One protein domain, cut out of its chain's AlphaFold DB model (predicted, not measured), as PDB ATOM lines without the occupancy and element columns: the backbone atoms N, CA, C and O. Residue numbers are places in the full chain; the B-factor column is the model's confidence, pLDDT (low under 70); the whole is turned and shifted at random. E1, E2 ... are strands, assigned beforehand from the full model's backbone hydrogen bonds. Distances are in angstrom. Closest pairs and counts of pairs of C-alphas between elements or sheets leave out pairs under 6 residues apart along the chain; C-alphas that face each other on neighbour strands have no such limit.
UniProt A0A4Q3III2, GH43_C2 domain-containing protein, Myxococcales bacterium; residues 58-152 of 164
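What this domain is: This is residues 58 to 152 of the 164 residues of the protein "GH43_C2 domain-containing protein" of Myxococcales bacterium (UniProt A0A4Q3III2). With little regular structure, the model is a twisted antiparallel sheet, E4-E5-E6, and a small separate hairpin, E1 and E2; long links run to and from short E3. The printed part has 95 residues, no named helix and six strands, E1 to E6, class all strand, 37 residues in named elements. It is compact, radius of gyration of the C-alphas 13.7 A, spanning 39 by 30 by 28 A.

Where its parts are: E1, residues 69 to 72, begins at C-alpha (-88.091, -52.595, 15.519); E2 is 75 to 78, E3 93 to 95. E4, 119 to 126, is 17.5 A long; E5, 129 to 137, 23.5 A; E6, 143 to 151, 25.8 A, ends at C-alpha (-83.113, -62.462, 39.830).

How they stand to each other: Within hydrogen-bond range are N 70 and O 77 of hairpin E1 and E2, 2.9 A. E3 and E4 are near each other. In the meander E4 E5 E6, antiparallel neighbours in turn, N 121 and O 133 are 2.9 A apart, N 132 and O 148 2.8 A.

The domain as a whole: The farthest C-alphas, of His 99 and Asp 140, are 40.6 A apart. The printed part has no cut; residues 98 to 103 stand free. No printed residue is under 70 in pLDDT.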
ATOM      1  N   GLN A  58     -81.158 -61.359  17.575       97.25
ATOM      2  CA  GLN A  58     -82.440 -62.039  17.570       97.25
ATOM      3  C   GLN A  58     -83.422 -61.264  18.443       97.25
ATOM      4  O   GLN A  58     -83.030 -60.455  19.285       97.25
ATOM      5  N   TRP A  59     -84.703 -61.543  18.255       96.31
ATOM      6  CA  TRP A  59     -85.799 -60.970  19.027       96.31
ATOM      7  C   TRP A  59     -86.686 -62.081  19.592       96.31
ATOM      8  O   TRP A  59     -86.557 -63.260  19.245       96.31
ATOM      9  N   LEU A  60     -87.577 -61.716  20.510       94.44
ATOM     10  CA  LEU A  60     -88.418 -62.682  21.208       94.44
ATOM     11  C   LEU A  60     -89.753 -62.904  20.485       94.44
ATOM     12  O   LEU A  60     -90.599 -62.019  20.451       94.44
ATOM     13  N   ARG A  61     -89.968 -64.148  20.035       90.56
ATOM     14  CA  ARG A  61     -91.257 -64.809  19.724       90.56
ATOM     15  C   ARG A  61     -92.100 -64.267  18.565       90.56
ATOM     16  O   ARG A  61     -92.712 -65.087  17.889       90.56
ATOM     17  N   THR A  62     -92.179 -62.956  18.348       89.94
ATOM     18  CA  THR A  62     -93.062 -62.398  17.315       89.94
ATOM     19  C   THR A  62     -92.478 -62.591  15.909       89.94
ATOM     20  O   THR A  62     -91.291 -62.327  15.709       89.94
ATOM     21  N   PRO A  63     -93.266 -63.048  14.923       90.75
ATOM     22  CA  PRO A  63     -92.854 -63.032  13.521       90.75
ATOM     23  C   PRO A  63     -92.993 -61.640  12.873       90.75
ATOM     24  O   PRO A  63     -92.356 -61.388  11.856       90.75
ATOM     25  N   GLU A  64     -93.783 -60.737  13.461       92.75
ATOM     26  CA  GLU A  64     -94.104 -59.398  12.937       92.75
ATOM     27  C   GLU A  64     -93.099 -58.360  13.460       92.75
ATOM     28  O   GLU A  64     -93.357 -57.588  14.388       92.75
ATOM     29  N   THR A  65     -91.885 -58.387  12.912       94.00
ATOM     30  CA  THR A  65     -90.760 -57.562  13.390       94.00
ATOM     31  C   THR A  65     -90.995 -56.057  13.295       94.00
ATOM     32  O   THR A  65     -90.536 -55.303  14.150       94.00
ATOM     33  N   GLU A  66     -91.759 -55.610  12.304       95.19
ATOM     34  CA  GLU A  66     -92.090 -54.212  12.033       95.19
ATOM     35  C   GLU A  66     -92.903 -53.547  13.152       95.19
ATOM     36  O   GLU A  66     -92.959 -52.315  13.238       95.19
ATOM     37  N   CYS A  67     -93.503 -54.352  14.034       94.38
ATOM     38  CA  CYS A  67     -94.162 -53.890  15.245       94.38
ATOM     39  C   CYS A  67     -93.156 -53.550  16.354       94.38
ATOM     40  O   CYS A  67     -93.442 -52.693  17.181       94.38
ATOM     41  N   ILE A  68     -91.973 -54.162  16.384       96.38
ATOM     42  CA  ILE A  68     -91.039 -54.036  17.513       96.38
ATOM     43  C   ILE A  68     -89.749 -53.293  17.175       96.38
ATOM     44  O   ILE A  68     -89.181 -52.650  18.060       96.38
ATOM     45  N   PHE A  69     -89.282 -53.333  15.926       97.44
ATOM     46  CA  PHE A  69     -88.091 -52.595  15.519       97.44
ATOM     47  C   PHE A  69     -88.057 -52.265  14.023       97.44
ATOM     48  O   PHE A  69     -88.763 -52.853  13.206       97.44
ATOM     49  N   ARG A  70     -87.191 -51.316  13.663       97.50
ATOM     50  CA  ARG A  70     -86.774 -51.001  12.290       97.50
ATOM     51  C   ARG A  70     -85.259 -50.842  12.245       97.50
ATOM     52  O   ARG A  70     -84.648 -50.510  13.260       97.50
ATOM     53  N   VAL A  71     -84.671 -51.086  11.080       97.31
ATOM     54  CA  VAL A  71     -83.232 -50.938  10.842       97.31
ATOM     55  C   VAL A  71     -83.018 -50.134   9.565       97.31
ATOM     56  O   VAL A  71     -83.752 -50.341   8.599       97.31
ATOM     57  N   GLY A  72     -82.050 -49.223   9.587       95.62
ATOM     58  CA  GLY A  72     -81.716 -48.325   8.484       95.62
ATOM     59  C   GLY A  72     -81.143 -47.005   8.995       95.62
ATOM     60  O   GLY A  72     -81.167 -46.741  10.197       95.62
ATOM     61  N   ASP A  73     -80.624 -46.184   8.080       93.50
ATOM     62  CA  ASP A  73     -80.080 -44.848   8.373       93.50
ATOM     63  C   ASP A  73     -79.022 -44.849   9.495       93.50
ATOM     64  O   ASP A  73     -78.929 -43.919  10.299       93.50
ATOM     65  N   GLY A  74     -78.231 -45.920   9.580       95.88
ATOM     66  CA  GLY A  74     -77.204 -46.074  10.606       95.88
ATOM     67  C   GLY A  74     -77.713 -46.462  12.007       95.88
ATOM     68  O   GLY A  74     -76.944 -46.372  12.968       95.88
ATOM     69  N   ALA A  75     -78.986 -46.854  12.172       97.38
ATOM     70  CA  ALA A  75     -79.591 -47.089  13.487       97.38
ATOM     71  C   ALA A  75     -80.544 -48.299  13.564       97.38
ATOM     72  O   ALA A  75     -81.210 -48.698  12.609       97.38
ATOM     73  N   LEU A  76     -80.644 -48.866  14.772       98.06
ATOM     74  CA  LEU A  76     -81.701 -49.794  15.176       98.06
ATOM     75  C   LEU A  76     -82.730 -49.022  16.007       98.06
ATOM     76  O   LEU A  76     -82.476 -48.679  17.160       98.06
ATOM     77  N   THR A  77     -83.903 -48.766  15.435       98.12
ATOM     78  CA  THR A  77     -85.003 -48.101  16.140       98.12
ATOM     79  C   THR A  77     -85.910 -49.142  16.776       98.12
ATOM     80  O   THR A  77     -86.562 -49.906  16.067       98.12
ATOM     81  N   LEU A  78     -85.998 -49.154  18.105       97.88
ATOM     82  CA  LEU A  78     -86.962 -49.974  18.839       97.88
ATOM     83  C   LEU A  78     -88.267 -49.194  19.036       97.88
ATOM     84  O   LEU A  78     -88.250 -48.023  19.410       97.88
ATOM     85  N   ILE A  79     -89.406 -49.840  18.793       97.38
ATOM     86  CA  ILE A  79     -90.727 -49.229  18.959       97.38
ATOM     87  C   ILE A  79     -91.292 -49.722  20.287       97.38
ATOM     88  O   ILE A  79     -91.565 -50.910  20.421       97.38
ATOM     89  N   GLY A  80     -91.477 -48.829  21.262       95.88
ATOM     90  CA  GLY A  80     -91.927 -49.191  22.611       95.88
ATOM     91  C   GLY A  80     -93.156 -50.110  22.617       95.88
ATOM     92  O   GLY A  80     -94.131 -49.875  21.896       95.88
ATOM     93  N   ARG A  81     -93.087 -51.178  23.417       95.25
ATOM     94  CA  ARG A  81     -94.153 -52.170  23.612       95.25
ATOM     95  C   ARG A  81     -94.291 -52.500  25.095       95.25
ATOM     96  O   ARG A  81     -94.209 -51.610  25.937       95.25
ATOM     97  N   GLU A  82     -94.554 -53.755  25.420       94.50
ATOM     98  CA  GLU A  82     -94.810 -54.192  26.776       94.50
ATOM     99  C   GLU A  82     -93.526 -54.213  27.610       94.50
ATOM    100  O   GLU A  82     -92.403 -54.135  27.105       94.50
ATOM    101  N   ALA A  83     -93.699 -54.343  28.923       92.56
ATOM    102  CA  ALA A  83     -92.586 -54.406  29.857       92.56
ATOM    103  C   ALA A  83     -91.627 -55.570  29.541       92.56
ATOM    104  O   ALA A  83     -92.034 -56.634  29.070       92.56
ATOM    105  N   ILE A  84     -90.361 -55.421  29.942       92.31
ATOM    106  CA  ILE A  84     -89.278 -56.418  29.797       92.31
ATOM    107  C   ILE A  84     -89.618 -57.816  30.361       92.31
ATOM    108  O   ILE A  84     -89.048 -58.842  29.984       92.31
ATOM    109  N   GLY A  85     -90.578 -57.871  31.284       87.56
ATOM    110  CA  GLY A  85     -91.089 -59.102  31.870       87.56
ATOM    111  C   GLY A  85     -92.269 -59.730  31.124       87.56
ATOM    112  O   GLY A  85     -92.847 -60.675  31.661       87.56
ATOM    113  N   SER A  86     -92.697 -59.232  29.962       89.00
ATOM    114  CA  SER A  86     -93.913 -59.723  29.299       89.00
ATOM    115  C   SER A  86     -93.740 -61.083  28.597       89.00
ATOM    116  O   SER A  86     -92.635 -61.516  28.276       89.00
ATOM    117  N   TRP A  87     -94.844 -61.789  28.355       81.38
ATOM    118  CA  TRP A  87     -94.884 -62.969  27.487       81.38
ATOM    119  C   TRP A  87     -95.063 -62.633  26.008       81.38
ATOM    120  O   TRP A  87     -94.665 -63.445  25.170       81.38
ATOM    121  N   PHE A  88     -95.647 -61.474  25.716       86.56
ATOM    122  CA  PHE A  88     -96.147 -61.110  24.398       86.56
ATOM    123  C   PHE A  88     -95.168 -60.161  23.697       86.56
ATOM    124  O   PHE A  88     -94.022 -60.552  23.454       86.56
ATOM    125  N   GLU A  89     -95.584 -58.940  23.367       89.69
ATOM    126  CA  GLU A  89     -94.801 -58.051  22.515       89.69
ATOM    127  C   GLU A  89     -93.723 -57.314  23.308       89.69
ATOM    128  O   GLU A  89     -93.980 -56.328  23.996       89.69
ATOM    129  N   GLN A  90     -92.480 -57.781  23.185       93.94
ATOM    130  CA  GLN A  90     -91.307 -57.087  23.707       93.94
ATOM    131  C   GLN A  90     -90.492 -56.485  22.567       93.94
ATOM    132  O   GLN A  90     -90.038 -57.201  21.671       93.94
ATOM    133  N   ALA A  91     -90.222 -55.185  22.657       96.69
ATOM    134  CA  ALA A  91     -89.259 -54.504  21.801       96.69
ATOM    135  C   ALA A  91     -87.827 -54.773  22.287       96.69
ATOM    136  O   ALA A  91     -87.148 -53.890  22.802       96.69
ATOM    137  N   LEU A  92     -87.399 -56.034  22.181       97.00
ATOM    138  CA  LEU A  92     -86.088 -56.511  22.611       97.00
ATOM    139  C   LEU A  92     -85.383 -57.181  21.435       97.00
ATOM    140  O   LEU A  92     -85.827 -58.215  20.934       97.00
ATOM    141  N   VAL A  93     -84.252 -56.599  21.047       97.69
ATOM    142  CA  VAL A  93     -83.330 -57.133  20.045       97.69
ATOM    143  C   VAL A  93     -81.980 -57.308  20.727       97.69
ATOM    144  O   VAL A  93     -81.408 -56.348  21.236       97.69
ATOM    145  N   ALA A  94     -81.487 -58.540  20.795       97.50
ATOM    146  CA  ALA A  94     -80.307 -58.883  21.580       97.50
ATOM    147  C   ALA A  94     -79.425 -59.901  20.860       97.50
ATOM    148  O   ALA A  94     -79.898 -60.692  20.043       97.50
ATOM    149  N   ARG A  95     -78.138 -59.906  21.206       96.56
ATOM    150  CA  ARG A  95     -77.172 -60.921  20.774       96.56
ATOM    151  C   ARG A  95     -76.760 -61.816  21.937       96.56
ATOM    152  O   ARG A  95     -76.913 -61.456  23.103       96.56
ATOM    153  N   ARG A  96     -76.204 -62.987  21.621       96.06
ATOM    154  CA  ARG A  96     -75.668 -63.919  22.627       96.06
ATOM    155  C   ARG A  96     -74.412 -63.352  23.286       96.06
ATOM    156  O   ARG A  96     -73.529 -62.842  22.597       96.06
ATOM    157  N   GLN A  97     -74.309 -63.540  24.600       94.88
ATOM    158  CA  GLN A  97     -73.035 -63.513  25.310       94.88
ATOM    159  C   GLN A  97     -72.269 -64.797  24.961       94.88
ATOM    160  O   GLN A  97     -72.769 -65.887  25.225       94.88
ATOM    161  N   THR A  98     -71.072 -64.671  24.387       93.75
ATOM    162  CA  THR A  98     -70.229 -65.813  23.971       93.75
ATOM    163  C   THR A  98     -68.930 -65.936  24.768       93.75
ATOM    164  O   THR A  98     -68.174 -66.874  24.561       93.75
ATOM    165  N   HIS A  99     -68.670 -64.998  25.684       92.75
ATOM    166  CA  HIS A  99     -67.467 -64.964  26.514       92.75
ATOM    167  C   HIS A  99     -67.832 -64.677  27.969       92.75
ATOM    168  O   HIS A  99     -68.814 -63.987  28.256       92.75
ATOM    169  N   PHE A 100     -67.040 -65.193  28.909       92.69
ATOM    170  CA  PHE A 100     -67.217 -64.888  30.332       92.69
ATOM    171  C   PHE A 100     -66.829 -63.450  30.683       92.69
ATOM    172  O   PHE A 100     -67.444 -62.862  31.569       92.69
ATOM    173  N   SER A 101     -65.850 -62.894  29.974       93.50
ATOM    174  CA  SER A 101     -65.407 -61.508  30.086       93.50
ATOM    175  C   SER A 101     -65.641 -60.821  28.747       93.50
ATOM    176  O   SER A 101     -65.249 -61.348  27.707       93.50
ATOM    177  N   TYR A 102     -66.367 -59.710  28.777       93.69
ATOM    178  CA  TYR A 102     -66.710 -58.905  27.614       93.69
ATOM    179  C   TYR A 102     -67.159 -57.522  28.079       93.69
ATOM    180  O   TYR A 102     -67.642 -57.383  29.205       93.69
ATOM    181  N   ASP A 103     -67.089 -56.561  27.166       95.50
ATOM    182  CA  ASP A 103     -67.722 -55.258  27.300       95.50
ATOM    183  C   ASP A 103     -68.821 -55.122  26.242       95.50
ATOM    184  O   ASP A 103     -68.726 -55.671  25.139       95.50
ATOM    185  N   ALA A 104     -69.895 -54.421  26.591       96.38
ATOM    186  CA  ALA A 104     -70.977 -54.093  25.675       96.38
ATOM    187  C   ALA A 104     -71.414 -52.649  25.914       96.38
ATOM    188  O   ALA A 104     -71.705 -52.263  27.045       96.38
ATOM    189  N   GLU A 105     -71.489 -51.876  24.837       97.12
ATOM    190  CA  GLU A 105     -71.875 -50.470  24.862       97.12
ATOM    191  C   GLU A 105     -72.975 -50.216  23.832       97.12
ATOM    192  O   GLU A 105     -73.045 -50.867  22.787       97.12
ATOM    193  N   VAL A 106     -73.849 -49.261  24.138       96.94
ATOM    194  CA  VAL A 106     -74.857 -48.750  23.214       96.94
ATOM    195  C   VAL A 106     -75.003 -47.247  23.417       96.94
ATOM    196  O   VAL A 106     -74.997 -46.761  24.547       96.94
ATOM    197  N   THR A 107     -75.173 -46.511  22.322       97.25
ATOM    198  CA  THR A 107     -75.642 -45.123  22.359       97.25
ATOM    199  C   THR A 107     -77.146 -45.117  22.126       97.25
ATOM    200  O   THR A 107     -77.625 -45.739  21.181       97.25
ATOM    201  N   VAL A 108     -77.893 -44.433  22.992       96.69
ATOM    202  CA  VAL A 108     -79.358 -44.387  22.937       96.69
ATOM    203  C   VAL A 108     -79.818 -42.944  22.765       96.69
ATOM    204  O   VAL A 108     -79.547 -42.102  23.623       96.69
ATOM    205  N   ASP A 109     -80.558 -42.687  21.689       97.25
ATOM    206  CA  ASP A 109     -81.358 -41.474  21.524       97.25
ATOM    207  C   ASP A 109     -82.788 -41.752  22.004       97.25
ATOM    208  O   ASP A 109     -83.528 -42.531  21.400       97.25
ATOM    209  N   PHE A 110     -83.138 -41.204  23.170       97.62
ATOM    210  CA  PHE A 110     -84.416 -41.466  23.827       97.62
ATOM    211  C   PHE A 110     -84.796 -40.343  24.797       97.62
ATOM    212  O   PHE A 110     -84.021 -39.997  25.699       97.62
ATOM    213  N   ALA A 111     -86.017 -39.829  24.633       96.44
ATOM    214  CA  ALA A 111     -86.608 -38.746  25.416       96.44
ATOM    215  C   ALA A 111     -87.933 -39.214  26.060       96.44
ATOM    216  O   ALA A 111     -89.001 -38.995  25.483       96.44
ATOM    217  N   PRO A 112     -87.878 -39.900  27.218       96.94
ATOM    218  CA  PRO A 112     -89.077 -40.349  27.922       96.94
ATOM    219  C   PRO A 112     -89.855 -39.155  28.482       96.94
ATOM    220  O   PRO A 112     -89.250 -38.191  28.953       96.94
ATOM    221  N   VAL A 113     -91.187 -39.226  28.445       95.56
ATOM    222  CA  VAL A 113     -92.068 -38.161  28.969       95.56
ATOM    223  C   VAL A 113     -92.693 -38.488  30.326       95.56
ATOM    224  O   VAL A 113     -93.164 -37.578  31.003       95.56
ATOM    225  N   ASP A 114     -92.705 -39.764  30.715       93.69
ATOM    226  CA  ASP A 114     -93.224 -40.251  31.994       93.69
ATOM    227  C   ASP A 114     -92.491 -41.528  32.448       93.69
ATOM    228  O   ASP A 114     -91.672 -42.096  31.716       93.69
ATOM    229  N   GLU A 115     -92.816 -42.003  33.651       93.19
ATOM    230  CA  GLU A 115     -92.177 -43.151  34.303       93.19
ATOM    231  C   GLU A 115     -92.505 -44.523  33.706       93.19
ATOM    232  O   GLU A 115     -92.079 -45.552  34.234       93.19
ATOM    233  N   ARG A 116     -93.274 -44.582  32.616       93.94
ATOM    234  CA  ARG A 116     -93.676 -45.837  31.963       93.94
ATOM    235  C   ARG A 116     -92.819 -46.151  30.743       93.94
ATOM    236  O   ARG A 116     -92.965 -47.228  30.161       93.94
ATOM    237  N   GLN A 117     -91.945 -45.232  30.346       96.31
ATOM    238  CA  GLN A 117     -91.176 -45.304  29.111       96.31
ATOM    239  C   GLN A 117     -89.704 -45.585  29.397       96.31
ATOM    240  O   GLN A 117     -89.008 -44.793  30.019       96.31
ATOM    241  N   PHE A 118     -89.212 -46.712  28.886       96.94
ATOM    242  CA  PHE A 118     -87.874 -47.213  29.183       96.94
ATOM    243  C   PHE A 118     -87.138 -47.583  27.897       96.94
ATOM    244  O   PHE A 118     -87.687 -48.312  27.069       96.94
ATOM    245  N   ALA A 119     -85.881 -47.163  27.767       98.06
ATOM    246  CA  ALA A 119     -84.970 -47.638  26.727       98.06
ATOM    247  C   ALA A 119     -83.540 -47.743  27.273       98.06
ATOM    248  O   ALA A 119     -83.089 -46.881  28.034       98.06
ATOM    249  N   GLY A 120     -82.803 -48.779  26.870       97.69
ATOM    250  CA  GLY A 120     -81.432 -48.967  27.332       97.69
ATOM    251  C   GLY A 120     -80.820 -50.318  26.979       97.69
ATOM    252  O   GLY A 120     -81.226 -50.975  26.022       97.69
ATOM    253  N   LEU A 121     -79.844 -50.735  27.785       98.19
ATOM    254  CA  LEU A 121     -79.055 -51.951  27.597       98.19
ATOM    255  C   LEU A 121     -79.449 -53.021  28.614       98.19
ATOM    256  O   LEU A 121     -79.497 -52.757  29.817       98.19
ATOM    257  N   THR A 122     -79.671 -54.253  28.155       97.38
ATOM    258  CA  THR A 122     -80.027 -55.369  29.036       97.38
ATOM    259  C   THR A 122     -79.120 -56.583  28.871       97.38
ATOM    260  O   THR A 122     -78.816 -57.014  27.762       97.38
ATOM    261  N   GLY A 123     -78.739 -57.174  30.005       96.62
ATOM    262  CA  GLY A 123     -78.356 -58.578  30.078       96.62
ATOM    263  C   GLY A 123     -79.605 -59.400  30.372       96.62
ATOM    264  O   GLY A 123     -80.148 -59.308  31.473       96.62
ATOM    265  N   TYR A 124     -80.063 -60.191  29.401       95.62
ATOM    266  CA  TYR A 124     -81.351 -60.883  29.461       95.62
ATOM    267  C   TYR A 124     -81.190 -62.395  29.309       95.62
ATOM    268  O   TYR A 124     -80.694 -62.876  28.293       95.62
ATOM    269  N   TYR A 125     -81.649 -63.156  30.305       94.62
ATOM    270  CA  TYR A 125     -81.799 -64.610  30.195       94.62
ATOM    271  C   TYR A 125     -83.269 -64.991  30.015       94.62
ATOM    272  O   TYR A 125     -83.629 -65.760  29.126       94.62
ATOM    273  N   SER A 126     -84.138 -64.447  30.867       92.56
ATOM    274  CA  SER A 126     -85.583 -64.640  30.779       92.56
ATOM    275  C   SER A 126     -86.320 -63.516  31.497       92.56
ATOM    276  O   SER A 126     -85.718 -62.734  32.228       92.56
ATOM    277  N   ARG A 127     -87.653 -63.491  31.393       90.44
ATOM    278  CA  ARG A 127     -88.519 -62.545  32.125       90.44
ATOM    279  C   ARG A 127     -88.310 -62.523  33.649       90.44
ATOM    280  O   ARG A 127     -88.753 -61.598  34.316       90.44
ATOM    281  N   TYR A 128     -87.688 -63.565  34.197       91.00
ATOM    282  CA  TYR A 128     -87.410 -63.729  35.623       91.00
ATOM    283  C   TYR A 128     -85.943 -63.450  35.982       91.00
ATOM    284  O   TYR A 128     -85.590 -63.494  37.158       91.00
ATOM    285  N   ASN A 129     -85.078 -63.245  34.980       93.12
ATOM    286  CA  ASN A 129     -83.634 -63.117  35.142       93.12
ATOM    287  C   ASN A 129     -83.070 -62.151  34.110       93.12
ATOM    288  O   ASN A 129     -82.782 -62.537  32.970       93.12
ATOM    289  N   PHE A 130     -82.919 -60.903  34.525       94.25
ATOM    290  CA  PHE A 130     -82.330 -59.859  33.710       94.25
ATOM    291  C   PHE A 130     -81.747 -58.752  34.587       94.25
ATOM    292  O   PHE A 130     -82.202 -58.521  35.709       94.25
ATOM    293  N   HIS A 131     -80.788 -58.032  34.020       95.88
ATOM    294  CA  HIS A 131     -80.381 -56.705  34.462       95.88
ATOM    295  C   HIS A 131     -80.654 -55.732  33.318       95.88
ATOM    296  O   HIS A 131     -80.371 -56.051  32.161       95.88
ATOM    297  N   TYR A 132     -81.220 -54.571  33.620       96.62
ATOM    298  CA  TYR A 132     -81.599 -53.576  32.627       96.62
ATOM    299  C   TYR A 132     -81.158 -52.191  33.090       96.62
ATOM    300  O   TYR A 132     -81.720 -51.648  34.040       96.62
ATOM    301  N   LEU A 133     -80.121 -51.660  32.441       98.00
ATOM    302  CA  LEU A 133     -79.678 -50.280  32.591       98.00
ATOM    303  C   LEU A 133     -80.493 -49.434  31.617       98.00
ATOM    304  O   LEU A 133     -80.346 -49.585  30.406       98.00
ATOM    305  N   THR A 134     -81.361 -48.577  32.139       96.88
ATOM    306  CA  THR A 134     -82.382 -47.898  31.341       96.88
ATOM    307  C   THR A 134     -82.448 -46.417  31.643       96.88
ATOM    308  O   THR A 134     -82.383 -45.992  32.794       96.88
ATOM    309  N   VAL A 135     -82.647 -45.639  30.587       97.94
ATOM    310  CA  VAL A 135     -83.109 -44.258  30.672       97.94
ATOM    311  C   VAL A 135     -84.631 -44.281  30.825       97.94
ATOM    312  O   VAL A 135     -85.302 -45.053  30.137       97.94
ATOM    313  N   THR A 136     -85.162 -43.464  31.729       97.56
ATOM    314  CA  THR A 136     -86.603 -43.225  31.930       97.56
ATOM    315  C   THR A 136     -86.827 -41.772  32.373       97.56
ATOM    316  O   THR A 136     -85.890 -40.969  32.333       97.56
ATOM    317  N   ALA A 137     -88.052 -41.413  32.740       97.06
ATOM    318  CA  ALA A 137     -88.376 -40.152  33.386       97.06
ATOM    319  C   ALA A 137     -89.081 -40.399  34.723       97.06
ATOM    320  O   ALA A 137     -89.819 -41.363  34.879       97.06
ATOM    321  N   HIS A 138     -88.882 -39.510  35.685       93.50
ATOM    322  CA  HIS A 138     -89.732 -39.447  36.863       93.50
ATOM    323  C   HIS A 138     -91.111 -38.859  36.485       93.50
ATOM    324  O   HIS A 138     -91.287 -38.289  35.407       93.50
ATOM    325  N   SER A 139     -92.098 -38.964  37.378       91.50
ATOM    326  CA  SER A 139     -93.481 -38.490  37.147       91.50
ATOM    327  C   SER A 139     -93.637 -36.984  36.894       91.50
ATOM    328  O   SER A 139     -94.684 -36.535  36.433       91.50
ATOM    329  N   ASP A 140     -92.602 -36.192  37.172       92.06
ATOM    330  CA  ASP A 140     -92.509 -34.769  36.833       92.06
ATOM    331  C   ASP A 140     -91.788 -34.514  35.492       92.06
ATOM    332  O   ASP A 140     -91.511 -33.365  35.146       92.06
ATOM    333  N   GLY A 141     -91.482 -35.571  34.731       90.94
ATOM    334  CA  GLY A 141     -90.821 -35.518  33.427       90.94
ATOM    335  C   GLY A 141     -89.295 -35.396  33.492       90.94
ATOM    336  O   GLY A 141     -88.650 -35.268  32.450       90.94
ATOM    337  N   GLN A 142     -88.684 -35.424  34.683       94.75
ATOM    338  CA  GLN A 142     -87.226 -35.360  34.800       94.75
ATOM    339  C   GLN A 142     -86.576 -36.664  34.348       94.75
ATOM    340  O   GLN A 142     -86.851 -37.730  34.890       94.75
ATOM    341  N   ARG A 143     -85.669 -36.573  33.372       96.38
ATOM    342  CA  ARG A 143     -84.935 -37.724  32.838       96.38
ATOM    343  C   ARG A 143     -83.995 -38.314  33.890       96.38
ATOM    344  O   ARG A 143     -83.189 -37.595  34.477       96.38
ATOM    345  N   GLU A 144     -84.030 -39.631  34.045       96.31
ATOM    346  CA  GLU A 144     -83.205 -40.370  34.999       96.31
ATOM    347  C   GLU A 144     -82.633 -41.665  34.405       96.31
ATOM    348  O   GLU A 144     -83.080 -42.162  33.366       96.31
ATOM    349  N   LEU A 145     -81.607 -42.199  35.069       97.12
ATOM    350  CA  LEU A 145     -80.958 -43.463  34.734       97.12
ATOM    351  C   LEU A 145     -81.181 -44.452  35.879       97.12
ATOM    352  O   LEU A 145     -80.805 -44.178  37.017       97.12
ATOM    353  N   LEU A 146     -81.753 -45.614  35.568       95.69
ATOM    354  CA  LEU A 146     -82.084 -46.651  36.542       95.69
ATOM    355  C   LEU A 146     -81.454 -47.993  36.174       95.69
ATOM    356  O   LEU A 146     -81.222 -48.302  35.006       95.69
ATOM    357  N   ILE A 147     -81.243 -48.827  37.194       95.81
ATOM    358  CA  ILE A 147     -80.918 -50.244  37.026       95.81
ATOM    359  C   ILE A 147     -82.072 -51.068  37.587       95.81
ATOM    360  O   ILE A 147     -82.306 -51.094  38.794       95.81
ATOM    361  N   MET A 148     -82.765 -51.789  36.710       94.06
ATOM    362  CA  MET A 148     -83.789 -52.758  37.086       94.06
ATOM    363  C   MET A 148     -83.193 -54.160  37.064       94.06
ATOM    364  O   MET A 148     -82.491 -54.531  36.126       94.06
ATOM    365  N   SER A 149     -83.475 -54.958  38.091       94.31
ATOM    366  CA  SER A 149     -82.993 -56.337  38.169       94.31
ATOM    367  C   SER A 149     -84.120 -57.283  38.546       94.31
ATOM    368  O   SER A 149     -84.844 -57.045  39.509       94.31
ATOM    369  N   SER A 150     -84.226 -58.383  37.811       92.38
ATOM    370  CA  SER A 150     -84.992 -59.555  38.218       92.38
ATOM    371  C   SER A 150     -84.021 -60.713  38.349       92.38
ATOM    372  O   SER A 150     -83.211 -60.950  37.457       92.38
ATOM    373  N   MET A 151     -84.058 -61.399  39.487       87.69
ATOM    374  CA  MET A 151     -83.113 -62.462  39.830       87.69
ATOM    375  C   MET A 151     -83.848 -63.681  40.395       87.69
ATOM    376  O   MET A 151     -83.306 -64.414  41.211       87.69
ATOM    377  N   ALA A 152     -85.101 -63.907  39.999       78.25
ATOM    378  CA  ALA A 152     -85.964 -64.887  40.653       78.25
ATOM    379  C   ALA A 152     -85.500 -66.349  40.479       78.25
ATOM    380  O   ALA A 152     -85.925 -67.202  41.251       78.25
TER     381      ALA A 152